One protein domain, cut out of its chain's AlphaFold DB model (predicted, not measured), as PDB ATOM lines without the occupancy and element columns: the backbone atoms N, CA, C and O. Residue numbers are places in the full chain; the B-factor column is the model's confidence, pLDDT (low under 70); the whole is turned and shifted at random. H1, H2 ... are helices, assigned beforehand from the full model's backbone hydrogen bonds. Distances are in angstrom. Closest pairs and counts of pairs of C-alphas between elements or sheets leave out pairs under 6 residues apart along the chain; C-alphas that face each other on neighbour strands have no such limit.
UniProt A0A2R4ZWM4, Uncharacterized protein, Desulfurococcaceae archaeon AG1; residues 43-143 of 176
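This is residues 43 to 143 of the 176 residues of an uncharacterized protein of Desulfurococcaceae archaeon AG1 (UniProt A0A2R4ZWM4). A long helix, H4, is the spine of a loose, flat all-helix structure; H5 folds back to cross its second half, short H2 packs near its beginning, and H1, packed on short H3, sticks out with residues 44 to 52. The printed part has 101 residues with five named helices, H1 to H5, and no named strand; the radius of gyration of the C-alphas is 16.6 A, the spans 49 by 40 by 17 A.

H4, residues 90 to 117, touches H5, residues 128 to 142, with residues 107 to 114 alone, opposite ways at a steep tilt of 53 degrees; the closest C-alphas, of Asn 110 and Glu 130, are 4.7 A apart. With residues 95 to 99 alone H4 touches H2, residues 66 to 71; closest are the C-alphas of Arg 70 and Ile 99, 6.0 A. H1, residues 44 to 63, touches H3, residues 78 to 85, with residues 57 to 61 alone; closest are the C-alphas of Arg 61 and Ile 84, 5.2 A. H1 and H4 are apart. Every O i to N i+4 pair is within hydrogen-bond range in H1, H2, H3 and H4, and 9 of 11 in H5.

H4 measures 40.8 A, H1 28.1 A and H5 21.7 A. C-alpha 44 is at (-13.255, 44.633, -15.096), C-alpha 142 at (-9.846, 38.476, -36.192).

The C-alphas farthest apart, of Phe 44 and Asp 121, are 51.2 A apart. The printed part has no cut and no long link; residues 120 and 143 have pLDDT under 70.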
ATOM      1  N   CYS A  43      -9.807  41.227 -15.419       77.38
ATOM      2  CA  CYS A  43      -9.935  42.686 -15.371       77.38
ATOM      3  C   CYS A  43     -11.370  43.136 -15.692       77.38
ATOM      4  O   CYS A  43     -11.954  42.673 -16.677       77.38
ATOM      5  N   PHE A  44     -11.905  44.086 -14.914       78.62
ATOM      6  CA  PHE A  44     -13.255  44.633 -15.096       78.62
ATOM      7  C   PHE A  44     -13.557  44.985 -16.557       78.62
ATOM      8  O   PHE A  44     -14.604  44.609 -17.076       78.62
ATOM      9  N   MET A  45     -12.624  45.657 -17.241       73.62
ATOM     10  CA  MET A  45     -12.809  46.064 -18.638       73.62
ATOM     11  C   MET A  45     -12.843  44.871 -19.597       73.62
ATOM     12  O   MET A  45     -13.587  44.901 -20.576       73.62
ATOM     13  N   CYS A  46     -12.070  43.816 -19.321       75.62
ATOM     14  CA  CYS A  46     -12.106  42.583 -20.104       75.62
ATOM     15  C   CYS A  46     -13.455  41.879 -19.932       75.62
ATOM     16  O   CYS A  46     -14.111  41.600 -20.931       75.62
ATOM     17  N   ARG A  47     -13.916  41.700 -18.685       79.81
ATOM     18  CA  ARG A  47     -15.236  41.125 -18.385       79.81
ATOM     19  C   ARG A  47     -16.361  41.941 -19.021       79.81
ATOM     20  O   ARG A  47     -17.205  41.393 -19.714       79.81
ATOM     21  N   TYR A  48     -16.333  43.262 -18.856       80.88
ATOM     22  CA  TYR A  48     -17.326  44.151 -19.458       80.88
ATOM     23  C   TYR A  48     -17.333  44.054 -20.991       80.88
ATOM     24  O   TYR A  48     -18.398  44.066 -21.608       80.88
ATOM     25  N   SER A  49     -16.157  43.949 -21.620       76.75
ATOM     26  CA  SER A  49     -16.045  43.768 -23.069       76.75
ATOM     27  C   SER A  49     -16.635  42.432 -23.525       76.75
ATOM     28  O   SER A  49     -17.298  42.399 -24.560       76.75
ATOM     29  N   GLU A  50     -16.406  41.353 -22.780       81.75
ATOM     30  CA  GLU A  50     -16.984  40.032 -23.055       81.75
ATOM     31  C   GLU A  50     -18.510  40.054 -22.892       81.75
ATOM     32  O   GLU A  50     -19.231  39.662 -23.810       81.75
ATOM     33  N   ASP A  51     -19.015  40.633 -21.801       82.12
ATOM     34  CA  ASP A  51     -20.452  40.795 -21.553       82.12
ATOM     35  C   ASP A  51     -21.128  41.652 -22.635       82.12
ATOM     36  O   ASP A  51     -22.250  41.380 -23.077       82.12
ATOM     37  N   ALA A  52     -20.461  42.721 -23.081       81.56
ATOM     38  CA  ALA A  52     -20.941  43.553 -24.175       81.56
ATOM     39  C   ALA A  52     -20.999  42.761 -25.486       81.56
ATOM     40  O   ALA A  52     -22.033  42.789 -26.157       81.56
ATOM     41  N   GLU A  53     -19.934  42.033 -25.830       82.56
ATOM     42  CA  GLU A  53     -19.882  41.164 -27.008       82.56
ATOM     43  C   GLU A  53     -21.037  40.148 -26.994       82.56
ATOM     44  O   GLU A  53     -21.776  40.039 -27.976       82.56
ATOM     45  N   ASP A  54     -21.268  39.478 -25.866       85.00
ATOM     46  CA  ASP A  54     -22.332  38.484 -25.714       85.00
ATOM     47  C   ASP A  54     -23.735  39.085 -25.850       85.00
ATOM     48  O   ASP A  54     -24.605  38.498 -26.509       85.00
ATOM     49  N   ARG A  55     -23.970  40.277 -25.286       84.50
ATOM     50  CA  ARG A  55     -25.227  41.017 -25.483       84.50
ATOM     51  C   ARG A  55     -25.443  41.363 -26.952       84.50
ATOM     52  O   ARG A  55     -26.532  41.119 -27.469       84.50
ATOM     53  N   TYR A  56     -24.423  41.868 -27.645       82.56
ATOM     54  CA  TYR A  56     -24.536  42.191 -29.068       82.56
ATOM     55  C   TYR A  56     -24.838  40.953 -29.908       82.56
ATOM     56  O   TYR A  56     -25.759  40.977 -30.724       82.56
ATOM     57  N   ILE A  57     -24.122  39.846 -29.693       84.81
ATOM     58  CA  ILE A  57     -24.375  38.594 -30.416       84.81
ATOM     59  C   ILE A  57     -25.807  38.109 -30.173       84.81
ATOM     60  O   ILE A  57     -26.464  37.655 -31.112       84.81
ATOM     61  N   ARG A  58     -26.308  38.205 -28.936       86.62
ATOM     62  CA  ARG A  58     -27.689  37.840 -28.595       86.62
ATOM     63  C   ARG A  58     -28.703  38.693 -29.357       86.62
ATOM     64  O   ARG A  58     -29.580  38.137 -30.008       86.62
ATOM     65  N   LEU A  59     -28.526  40.013 -29.366       85.25
ATOM     66  CA  LEU A  59     -29.391  40.921 -30.124       85.25
ATOM     67  C   LEU A  59     -29.360  40.612 -31.624       85.25
ATOM     68  O   LEU A  59     -30.406  40.554 -32.264       85.25
ATOM     69  N   TYR A  60     -28.188  40.325 -32.196       84.88
ATOM     70  CA  TYR A  60     -28.105  39.879 -33.588       84.88
ATOM     71  C   TYR A  60     -28.832  38.550 -33.808       84.88
ATOM     72  O   TYR A  60     -29.528  38.379 -34.807       84.88
ATOM     73  N   ARG A  61     -28.732  37.596 -32.881       85.81
ATOM     74  CA  ARG A  61     -29.472  36.333 -32.982       85.81
ATOM     75  C   ARG A  61     -30.978  36.538 -33.018       85.81
ATOM     76  O   ARG A  61     -31.630  35.775 -33.719       85.81
ATOM     77  N   GLU A  62     -31.507  37.547 -32.343       86.75
ATOM     78  CA  GLU A  62     -32.945  37.821 -32.265       86.75
ATOM     79  C   GLU A  62     -33.435  38.723 -33.408       86.75
ATOM     80  O   GLU A  62     -34.480  38.465 -34.000       86.75
ATOM     81  N   CYS A  63     -32.658  39.741 -33.777       87.00
ATOM     82  CA  CYS A  63     -33.113  40.815 -34.661       87.00
ATOM     83  C   CYS A  63     -32.531  40.777 -36.079       87.00
ATOM     84  O   CYS A  63     -32.944  41.583 -36.914       87.00
ATOM     85  N   LEU A  64     -31.572  39.890 -36.385       87.88
ATOM     86  CA  LEU A  64     -30.974  39.828 -37.722       87.88
ATOM     87  C   LEU A  64     -32.040  39.497 -38.771       87.88
ATOM     88  O   LEU A  64     -32.608  38.404 -38.771       87.88
ATOM     89  N   LYS A  65     -32.245  40.435 -39.698       91.56
ATOM     90  CA  LYS A  65     -33.022  40.245 -40.922       91.56
ATOM     91  C   LYS A  65     -32.068  39.966 -42.078       91.56
ATOM     92  O   LYS A  65     -31.075  40.675 -42.251       91.56
ATOM     93  N   LEU A  66     -32.371  38.947 -42.881       91.44
ATOM     94  CA  LEU A  66     -31.505  38.521 -43.986       91.44
ATOM     95  C   LEU A  66     -31.251  39.630 -45.008       91.44
ATOM     96  O   LEU A  66     -30.121  39.786 -45.459       91.44
ATOM     97  N   GLU A  67     -32.275  40.414 -45.341       92.50
ATOM     98  CA  GLU A  67     -32.157  41.502 -46.317       92.50
ATOM     99  C   GLU A  67     -31.286  42.653 -45.808       92.50
ATOM    100  O   GLU A  67     -30.413  43.134 -46.532       92.50
ATOM    101  N   ASP A  68     -31.449  43.040 -44.540       90.75
ATOM    102  CA  ASP A  68     -30.606  44.060 -43.910       90.75
ATOM    103  C   ASP A  68     -29.154  43.586 -43.868       90.75
ATOM    104  O   ASP A  68     -28.224  44.320 -44.217       90.75
ATOM    105  N   TYR A  69     -28.952  42.313 -43.520       91.00
ATOM    106  CA  TYR A  69     -27.632  41.717 -43.552       91.00
ATOM    107  C   TYR A  69     -27.058  41.719 -44.966       91.00
ATOM    108  O   TYR A  69     -25.942  42.190 -45.132       91.00
ATOM    109  N   ARG A  70     -27.795  41.274 -45.985       91.56
ATOM    110  CA  ARG A  70     -27.352  41.246 -47.388       91.56
ATOM    111  C   ARG A  70     -26.909  42.623 -47.886       91.56
ATOM    112  O   ARG A  70     -25.870  42.720 -48.533       91.56
ATOM    113  N   ARG A  71     -27.665  43.672 -47.557       89.19
ATOM    114  CA  ARG A  71     -27.395  45.059 -47.974       89.19
ATOM    115  C   ARG A  71     -26.275  45.724 -47.179       89.19
ATOM    116  O   ARG A  71     -25.618  46.626 -47.687       89.19
ATOM    117  N   SER A  72     -26.049  45.297 -45.938       87.25
ATOM    118  CA  SER A  72     -24.992  45.864 -45.098       87.25
ATOM    119  C   SER A  72     -23.589  45.529 -45.621       87.25
ATOM    120  O   SER A  72     -23.338  44.423 -46.101       87.25
ATOM    121  N   GLY A  73     -22.631  46.436 -45.421       82.88
ATOM    122  CA  GLY A  73     -21.199  46.155 -45.616       82.88
ATOM    123  C   GLY A  73     -20.558  45.346 -44.477       82.88
ATOM    124  O   GLY A  73     -19.360  45.079 -44.514       82.88
ATOM    125  N   ALA A  74     -21.332  44.977 -43.452       84.62
ATOM    126  CA  ALA A  74     -20.836  44.275 -42.275       84.62
ATOM    127  C   ALA A  74     -20.546  42.798 -42.576       84.62
ATOM    128  O   ALA A  74     -21.337  42.112 -43.231       84.62
ATOM    129  N   VAL A  75     -19.435  42.291 -42.045       88.62
ATOM    130  CA  VAL A  75     -19.027  40.887 -42.152       88.62
ATOM    131  C   VAL A  75     -18.681  40.386 -40.758       88.62
ATOM    132  O   VAL A  75     -17.812  40.939 -40.092       88.62
ATOM    133  N   PHE A  76     -19.383  39.349 -40.305       88.50
ATOM    134  CA  PHE A  76     -19.102  38.724 -39.014       88.50
ATOM    135  C   PHE A  76     -17.798  37.932 -39.068       88.50
ATOM    136  O   PHE A  76     -17.528  37.261 -40.059       88.50
ATOM    137  N   CYS A  77     -17.014  37.922 -37.992       89.31
ATOM    138  CA  CYS A  77     -15.918  36.964 -37.933       89.31
ATOM    139  C   CYS A  77     -16.451  35.536 -37.772       89.31
ATOM    140  O   CYS A  77     -17.598  35.324 -37.366       89.31
ATOM    141  N   LEU A  78     -15.620  34.528 -38.048       87.00
ATOM    142  CA  LEU A  78     -16.066  33.132 -38.006       87.00
ATOM    143  C   LEU A  78     -16.615  32.722 -36.622       87.00
ATOM    144  O   LEU A  78     -17.568  31.943 -36.554       87.00
ATOM    145  N   LYS A  79     -16.056  33.261 -35.526       87.19
ATOM    146  CA  LYS A  79     -16.560  33.057 -34.152       87.19
ATOM    147  C   LYS A  79     -17.993  33.586 -34.020       87.19
ATOM    148  O   LYS A  79     -18.886  32.843 -33.609       87.19
ATOM    149  N   HIS A  80     -18.221  34.841 -34.406       88.69
ATOM    150  CA  HIS A  80     -19.531  35.493 -34.323       88.69
ATOM    151  C   HIS A  80     -20.553  34.851 -35.246       88.69
ATOM    152  O   HIS A  80     -21.653  34.538 -34.798       88.69
ATOM    153  N   LEU A  81     -20.174  34.556 -36.490       90.44
ATOM    154  CA  LEU A  81     -21.035  33.864 -37.440       90.44
ATOM    155  C   LEU A  81     -21.499  32.521 -36.873       90.44
ATOM    156  O   LEU A  81     -22.695  32.246 -36.852       90.44
ATOM    157  N   LYS A  82     -20.577  31.698 -36.354       90.50
ATOM    158  CA  LYS A  82     -20.933  30.417 -35.723       90.50
ATOM    159  C   LYS A  82     -21.926  30.609 -34.581       90.50
ATOM    160  O   LYS A  82     -22.865  29.825 -34.484       90.50
ATOM    161  N   SER A  83     -21.740  31.630 -33.744       88.62
ATOM    162  CA  SER A  83     -22.656  31.921 -32.637       88.62
ATOM    163  C   SER A  83     -24.053  32.315 -33.128       88.62
ATOM    164  O   SER A  83     -25.047  31.776 -32.645       88.62
ATOM    165  N   ILE A  84     -24.137  33.164 -34.157       89.56
ATOM    166  CA  ILE A  84     -25.405  33.570 -34.783       89.56
ATOM    167  C   ILE A  84     -26.130  32.358 -35.381       89.56
ATOM    168  O   ILE A  84     -27.332  32.189 -35.187       89.56
ATOM    169  N   LEU A  85     -25.406  31.471 -36.067       91.50
ATOM    170  CA  LEU A  85     -25.983  30.297 -36.727       91.50
ATOM    171  C   LEU A  85     -26.499  29.218 -35.761       91.50
ATOM    172  O   LEU A  85     -27.234  28.332 -36.200       91.50
ATOM    173  N   ARG A  86     -26.134  29.255 -34.469       89.25
ATOM    174  CA  ARG A  86     -26.603  28.273 -33.471       89.25
ATOM    175  C   ARG A  86     -28.109  28.342 -33.223       89.25
ATOM    176  O   ARG A  86     -28.682  27.327 -32.850       89.25
ATOM    177  N   SER A  87     -28.747  29.494 -33.431       82.62
ATOM    178  CA  SER A  87     -30.192  29.676 -33.212       82.62
ATOM    179  C   SER A  87     -31.026  29.735 -34.484       82.62
ATOM    180  O   SER A  87     -32.170  30.171 -34.431       82.62
ATOM    181  N   ARG A  88     -30.460  29.359 -35.633       85.56
ATOM    182  CA  ARG A  88     -31.101  29.527 -36.941       85.56
ATOM    183  C   ARG A  88     -31.434  28.167 -37.551       85.56
ATOM    184  O   ARG A  88     -30.629  27.236 -37.480       85.56
ATOM    185  N   GLY A  89     -32.620  28.061 -38.150       88.69
ATOM    186  CA  GLY A  89     -33.087  26.847 -38.825       88.69
ATOM    187  C   GLY A  89     -32.291  26.537 -40.099       88.69
ATOM    188  O   GLY A  89     -31.562  27.382 -40.611       88.69
ATOM    189  N   GLY A  90     -32.433  25.323 -40.640       89.31
ATOM    190  CA  GLY A  90     -31.603  24.839 -41.755       89.31
ATOM    191  C   GLY A  90     -31.654  25.692 -43.030       89.31
ATOM    192  O   GLY A  90     -30.614  25.902 -43.655       89.31
ATOM    193  N   VAL A  91     -32.830  26.208 -43.406       92.25
ATOM    194  CA  VAL A  91     -33.001  27.061 -44.601       92.25
ATOM    195  C   VAL A  91     -32.342  28.423 -44.394       92.25
ATOM    196  O   VAL A  91     -31.455  28.805 -45.153       92.25
ATOM    197  N   GLU A  92     -32.708  29.113 -43.317       91.25
ATOM    198  CA  GLU A  92     -32.167  30.431 -42.986       91.25
ATOM    199  C   GLU A  92     -30.646  30.385 -42.778       91.25
ATOM    200  O   GLU A  92     -29.908  31.231 -43.278       91.25
ATOM    201  N   ARG A  93     -30.143  29.339 -42.120       94.00
ATOM    202  CA  ARG A  93     -28.708  29.100 -41.944       94.00
ATOM    203  C   ARG A  93     -27.966  29.008 -43.275       94.00
ATOM    204  O   ARG A  93     -26.878  29.571 -43.385       94.00
ATOM    205  N   LYS A  94     -28.525  28.314 -44.273       95.06
ATOM    206  CA  LYS A  94     -27.931  28.237 -45.618       95.06
ATOM    207  C   LYS A  94     -27.893  29.612 -46.282       95.06
ATOM    208  O   LYS A  94     -26.843  29.991 -46.785       95.06
ATOM    209  N   GLN A  95     -28.980  30.377 -46.198       95.69
ATOM    210  CA  GLN A  95     -29.052  31.730 -46.762       95.69
ATOM    211  C   GLN A  95     -28.042  32.687 -46.112       95.69
ATOM    212  O   GLN A  95     -27.357  33.430 -46.809       95.69
ATOM    213  N   ILE A  96     -27.890  32.644 -44.783       94.00
ATOM    214  CA  ILE A  96     -26.882  33.446 -44.071       94.00
ATOM    215  C   ILE A  96     -25.474  33.082 -44.548       94.00
ATOM    216  O   ILE A  96     -24.660  33.974 -44.785       94.00
ATOM    217  N   LEU A  97     -25.177  31.785 -44.680       95.94
ATOM    218  CA  LEU A  97     -23.872  31.303 -45.138       95.94
ATOM    219  C   LEU A  97     -23.572  31.715 -46.581       95.94
ATOM    220  O   LEU A  97     -22.436  32.083 -46.871       95.94
ATOM    221  N   GLU A  98     -24.567  31.679 -47.461       97.19
ATOM    222  CA  GLU A  98     -24.446  32.119 -48.852       97.19
ATOM    223  C   GLU A  98     -24.133  33.616 -48.934       97.19
ATOM    224  O   GLU A  98     -23.090  33.987 -49.470       97.19
ATOM    225  N   ILE A  99     -24.934  34.461 -48.271       95.56
ATOM    226  CA  ILE A  99     -24.685  35.910 -48.181       95.56
ATOM    227  C   ILE A  99     -23.294  36.184 -47.596       95.56
ATOM    228  O   ILE A  99     -22.566  37.062 -48.056       95.56
ATOM    229  N   HIS A 100     -22.904  35.444 -46.556       94.12
ATOM    230  CA  HIS A 100     -21.603  35.621 -45.925       94.12
ATOM    231  C   HIS A 100     -20.447  35.242 -46.860       94.12
ATOM    232  O   HIS A 100     -19.448  35.958 -46.914       94.12
ATOM    233  N   ARG A 101     -20.592  34.158 -47.632       96.44
ATOM    234  CA  ARG A 101     -19.611  33.740 -48.640       96.44
ATOM    235  C   ARG A 101     -19.474  34.784 -49.743       96.44
ATOM    236  O   ARG A 101     -18.348  35.131 -50.073       96.44
ATOM    237  N   GLU A 102     -20.581  35.309 -50.264       96.19
ATOM    238  CA  GLU A 102     -20.556  36.379 -51.273       96.19
ATOM    239  C   GLU A 102     -19.775  37.601 -50.774       96.19
ATOM    240  O   GLU A 102     -18.937  38.149 -51.484       96.19
ATOM    241  N   LYS A 103     -20.015  38.014 -49.526       93.50
ATOM    242  CA  LYS A 103     -19.318  39.153 -48.918       93.50
ATOM    243  C   LYS A 103     -17.820  38.913 -48.756       93.50
ATOM    244  O   LYS A 103     -17.035  39.799 -49.080       93.50
ATOM    245  N   LEU A 104     -17.425  37.735 -48.271       93.56
ATOM    246  CA  LEU A 104     -16.011  37.367 -48.160       93.56
ATOM    247  C   LEU A 104     -15.337  37.279 -49.534       93.56
ATOM    248  O   LEU A 104     -14.209  37.738 -49.668       93.56
ATOM    249  N   GLY A 105     -16.038  36.758 -50.546       92.62
ATOM    250  CA  GLY A 105     -15.561  36.727 -51.930       92.62
ATOM    251  C   GLY A 105     -15.234  38.125 -52.451       92.62
ATOM    252  O   GLY A 105     -14.120  38.359 -52.901       92.62
ATOM    253  N   ARG A 106     -16.139  39.094 -52.263       93.44
ATOM    254  CA  ARG A 106     -15.889  40.498 -52.647       93.44
ATOM    255  C   ARG A 106     -14.688  41.112 -51.924       93.44
ATOM    256  O   ARG A 106     -13.937  41.874 -52.525       93.44
ATOM    257  N   ILE A 107     -14.501  40.806 -50.636       91.06
ATOM    258  CA  ILE A 107     -13.324  41.272 -49.883       91.06
ATOM    259  C   ILE A 107     -12.044  40.666 -50.470       91.06
ATOM    260  O   ILE A 107     -11.069  41.392 -50.650       91.06
ATOM    261  N   ALA A 108     -12.050  39.368 -50.783       91.69
ATOM    262  CA  ALA A 108     -10.907  38.683 -51.381       91.69
ATOM    263  C   ALA A 108     -10.557  39.259 -52.763       91.69
ATOM    264  O   ALA A 108      -9.411  39.636 -52.979       91.69
ATOM    265  N   GLU A 109     -11.542  39.439 -53.645       93.38
ATOM    266  CA  GLU A 109     -11.346  40.049 -54.969       93.38
ATOM    267  C   GLU A 109     -10.752  41.465 -54.872       93.38
ATOM    268  O   GLU A 109      -9.822  41.816 -55.598       93.38
ATOM    269  N   ASN A 110     -11.257  42.290 -53.948       89.12
ATOM    270  CA  ASN A 110     -10.728  43.637 -53.734       89.12
ATOM    271  C   ASN A 110      -9.304  43.616 -53.162       89.12
ATOM    272  O   ASN A 110      -8.489  44.458 -53.536       89.12
ATOM    273  N   LEU A 111      -8.986  42.661 -52.285       88.00
ATOM    274  CA  LEU A 111      -7.628  42.463 -51.776       88.00
ATOM    275  C   LEU A 111      -6.659  42.023 -52.875       88.00
ATOM    276  O   LEU A 111      -5.542  42.526 -52.930       88.00
ATOM    277  N   GLU A 112      -7.069  41.113 -53.753       87.88
ATOM    278  CA  GLU A 112      -6.253  40.669 -54.885       87.88
ATOM    279  C   GLU A 112      -5.932  41.836 -55.821       87.88
ATOM    280  O   GLU A 112      -4.771  42.038 -56.180       87.88
ATOM    281  N   ARG A 113      -6.931  42.668 -56.146       87.69
ATOM    282  CA  ARG A 113      -6.729  43.893 -56.936       87.69
ATOM    283  C   ARG A 113      -5.828  44.895 -56.226       87.69
ATOM    284  O   ARG A 113      -4.931  45.451 -56.855       87.69
ATOM    285  N   TYR A 114      -6.032  45.096 -54.924       87.00
ATOM    286  CA  TYR A 114      -5.172  45.944 -54.103       87.00
ATOM    287  C   TYR A 114      -3.707  45.485 -54.182       87.00
ATOM    288  O   TYR A 114      -2.824  46.284 -54.482       87.00
ATOM    289  N   ILE A 115      -3.445  44.187 -53.994       83.94
ATOM    290  CA  ILE A 115      -2.101  43.597 -54.074       83.94
ATOM    291  C   ILE A 115      -1.510  43.754 -55.482       83.94
ATOM    292  O   ILE A 115      -0.368  44.193 -55.617       83.94
ATOM    293  N   ALA A 116      -2.277  43.451 -56.534       86.56
ATOM    294  CA  ALA A 116      -1.817  43.539 -57.922       86.56
ATOM    295  C   ALA A 116      -1.407  44.969 -58.331       86.56
ATOM    296  O   ALA A 116      -0.479  45.159 -59.122       86.56
ATOM    297  N   LYS A 117      -2.073  45.984 -57.772       85.50
ATOM    298  CA  LYS A 117      -1.782  47.407 -58.013       85.50
ATOM    299  C   LYS A 117      -0.618  47.960 -57.203       85.50
ATOM    300  O   LYS A 117      -0.115  49.028 -57.520       85.50
ATOM    301  N   HIS A 118      -0.150  47.224 -56.201       80.88
ATOM    302  CA  HIS A 118       1.049  47.574 -55.444       80.88
ATOM    303  C   HIS A 118       2.361  47.120 -56.110       80.88
ATOM    304  O   HIS A 118       3.434  47.404 -55.577       80.88
ATOM    305  N   SER A 119       2.300  46.451 -57.270       78.00
ATOM    306  CA  SER A 119       3.488  46.183 -58.089       78.00
ATOM    307  C   SER A 119       4.087  47.492 -58.615       78.00
ATOM    308  O   SER A 119       3.357  48.349 -59.107       78.00
ATOM    309  N   TYR A 120       5.416  47.636 -58.539       62.81
ATOM    310  CA  TYR A 120       6.147  48.858 -58.919       62.81
ATOM    311  C   TYR A 120       5.910  49.297 -60.376       62.81
ATOM    312  O   TYR A 120       6.020  50.482 -60.688       62.81
ATOM    313  N   ASP A 121       5.555  48.352 -61.249       73.38
ATOM    314  CA  ASP A 121       5.302  48.592 -62.673       73.38
ATOM    315  C   ASP A 121       3.842  48.973 -62.975       73.38
ATOM    316  O   ASP A 121       3.511  49.352 -64.102       73.38
ATOM    317  N   ASN A 122       2.948  48.880 -61.985       76.38
ATOM    318  CA  ASN A 122       1.528  49.144 -62.167       76.38
ATOM    319  C   ASN A 122       1.214  50.636 -61.963       76.38
ATOM    320  O   ASN A 122       1.527  51.225 -60.932       76.38
ATOM    321  N   LYS A 123       0.585  51.259 -62.968       80.81
ATOM    322  CA  LYS A 123       0.170  52.676 -62.940       80.81
ATOM    323  C   LYS A 123      -1.310  52.864 -62.603       80.81
ATOM    324  O   LYS A 123      -1.781  54.000 -62.553       80.81
ATOM    325  N   GLU A 124      -2.057  51.777 -62.421       86.56
ATOM    326  CA  GLU A 124      -3.470  51.849 -62.066       86.56
ATOM    327  C   GLU A 124      -3.667  52.420 -60.659       86.56
ATOM    328  O   GLU A 124      -2.943  52.102 -59.717       86.56
ATOM    329  N   GLN A 125      -4.696  53.254 -60.500       87.12
ATOM    330  CA  GLN A 125      -5.047  53.795 -59.193       87.12
ATOM    331  C   GLN A 125      -5.780  52.754 -58.340       87.12
ATOM    332  O   GLN A 125      -6.677  52.042 -58.810       87.12
ATOM    333  N   ILE A 126      -5.414  52.709 -57.060       86.94
ATOM    334  CA  ILE A 126      -6.112  51.933 -56.035       86.94
ATOM    335  C   ILE A 126      -7.448  52.618 -55.726       86.94
ATOM    336  O   ILE A 126      -7.491  53.814 -55.427       86.94
ATOM    337  N   THR A 127      -8.543  51.866 -55.792       90.19
ATOM    338  CA  THR A 127      -9.880  52.373 -55.463       90.19
ATOM    339  C   THR A 127     -10.100  52.432 -53.949       90.19
ATOM    340  O   THR A 127      -9.360  51.848 -53.152       90.19
ATOM    341  N   ARG A 128     -11.149  53.139 -53.508       87.12
ATOM    342  CA  ARG A 128     -11.488  53.210 -52.076       87.12
ATOM    343  C   ARG A 128     -11.890  51.844 -51.524       87.12
ATOM    344  O   ARG A 128     -11.609  51.548 -50.366       87.12
ATOM    345  N   GLU A 129     -12.555  51.037 -52.336       85.00
ATOM    346  CA  GLU A 129     -13.009  49.688 -52.012       85.00
ATOM    347  C   GLU A 129     -11.822  48.736 -51.844       85.00
ATOM    348  O   GLU A 129     -11.771  47.994 -50.867       85.00
ATOM    349  N   GLU A 130     -10.834  48.820 -52.738       83.19
ATOM    350  CA  GLU A 130      -9.578  48.063 -52.665       83.19
ATOM    351  C   GLU A 130      -8.781  48.430 -51.408       83.19
ATOM    352  O   GLU A 130      -8.371  47.550 -50.655       83.19
ATOM    353  N   ALA A 131      -8.638  49.726 -51.113       83.94
ATOM    354  CA  ALA A 131      -7.940  50.184 -49.911       83.94
ATOM    355  C   ALA A 131      -8.624  49.722 -48.611       83.94
ATOM    356  O   ALA A 131      -7.962  49.303 -47.661       83.94
ATOM    357  N   ARG A 132      -9.963  49.752 -48.565       85.31
ATOM    358  CA  ARG A 132     -10.750  49.300 -47.403       85.31
ATOM    359  C   ARG A 132     -10.753  47.785 -47.220       85.31
ATOM    360  O   ARG A 132     -11.014  47.317 -46.110       85.31
ATOM    361  N   ALA A 133     -10.453  47.014 -48.265       85.31
ATOM    362  CA  ALA A 133     -10.485  45.556 -48.214       85.31
ATOM    363  C   ALA A 133      -9.522  44.984 -47.161       85.31
ATOM    364  O   ALA A 133      -9.840  43.986 -46.518       85.31
ATOM    365  N   VAL A 134      -8.394  45.660 -46.906       82.19
ATOM    366  CA  VAL A 134      -7.435  45.288 -45.852       82.19
ATOM    367  C   VAL A 134      -8.071  45.358 -44.462       82.19
ATOM    368  O   VAL A 134      -8.022  44.389 -43.703       82.19
ATOM    369  N   GLU A 135      -8.721  46.474 -44.130       82.88
ATOM    370  CA  GLU A 135      -9.399  46.657 -42.840       82.88
ATOM    371  C   GLU A 135     -10.563  45.671 -42.679       82.88
ATOM    372  O   GLU A 135     -10.723  45.048 -41.626       82.88
ATOM    373  N   GLN A 136     -11.342  45.464 -43.745       83.12
ATOM    374  CA  GLN A 136     -12.456  44.517 -43.760       83.12
ATOM    375  C   GLN A 136     -11.992  43.065 -43.593       83.12
ATOM    376  O   GLN A 136     -12.643  42.286 -42.892       83.12
ATOM    377  N   ALA A 137     -10.858  42.689 -44.182       84.69
ATOM    378  CA  ALA A 137     -10.271  41.365 -44.015       84.69
ATOM    379  C   ALA A 137      -9.774  41.142 -42.583       84.69
ATOM    380  O   ALA A 137     -10.059  40.110 -41.979       84.69
ATOM    381  N   ILE A 138      -9.107  42.132 -41.983       82.06
ATOM    382  CA  ILE A 138      -8.690  42.057 -40.576       82.06
ATOM    383  C   ILE A 138      -9.914  41.899 -39.665       82.06
ATOM    384  O   ILE A 138      -9.931  41.003 -38.817       82.06
ATOM    385  N   ALA A 139     -10.947  42.718 -39.868       79.19
ATOM    386  CA  ALA A 139     -12.186  42.664 -39.097       79.19
ATOM    387  C   ALA A 139     -12.901  41.308 -39.229       79.19
ATOM    388  O   ALA A 139     -13.326  40.733 -38.229       79.19
ATOM    389  N   SER A 140     -13.000  40.767 -40.444       81.75
ATOM    390  CA  SER A 140     -13.676  39.490 -40.709       81.75
ATOM    391  C   SER A 140     -12.873  38.264 -40.257       81.75
ATOM    392  O   SER A 140     -13.462  37.249 -39.893       81.75
ATOM    393  N   LEU A 141     -11.542  38.334 -40.199       80.38
ATOM    394  CA  LEU A 141     -10.715  37.221 -39.721       80.38
ATOM    395  C   LEU A 141     -10.541  37.223 -38.201       80.38
ATOM    396  O   LEU A 141     -10.721  36.191 -37.555       80.38
ATOM    397  N   LYS A 142     -10.187  38.372 -37.620       72.75
ATOM    398  CA  LYS A 142      -9.846  38.476 -36.192       72.75
ATOM    399  C   LYS A 142     -11.029  38.885 -35.317       72.75
ATOM    400  O   LYS A 142     -10.994  38.653 -34.112       72.75
ATOM    401  N   GLY A 143     -12.067  39.474 -35.911       67.06
ATOM    402  CA  GLY A 143     -12.991  40.333 -35.180       67.06
ATOM    403  C   GLY A 143     -12.311  41.657 -34.822       67.06
ATOM    404  O   GLY A 143     -11.102  41.716 -34.592       67.06
TER     405      GLY A 143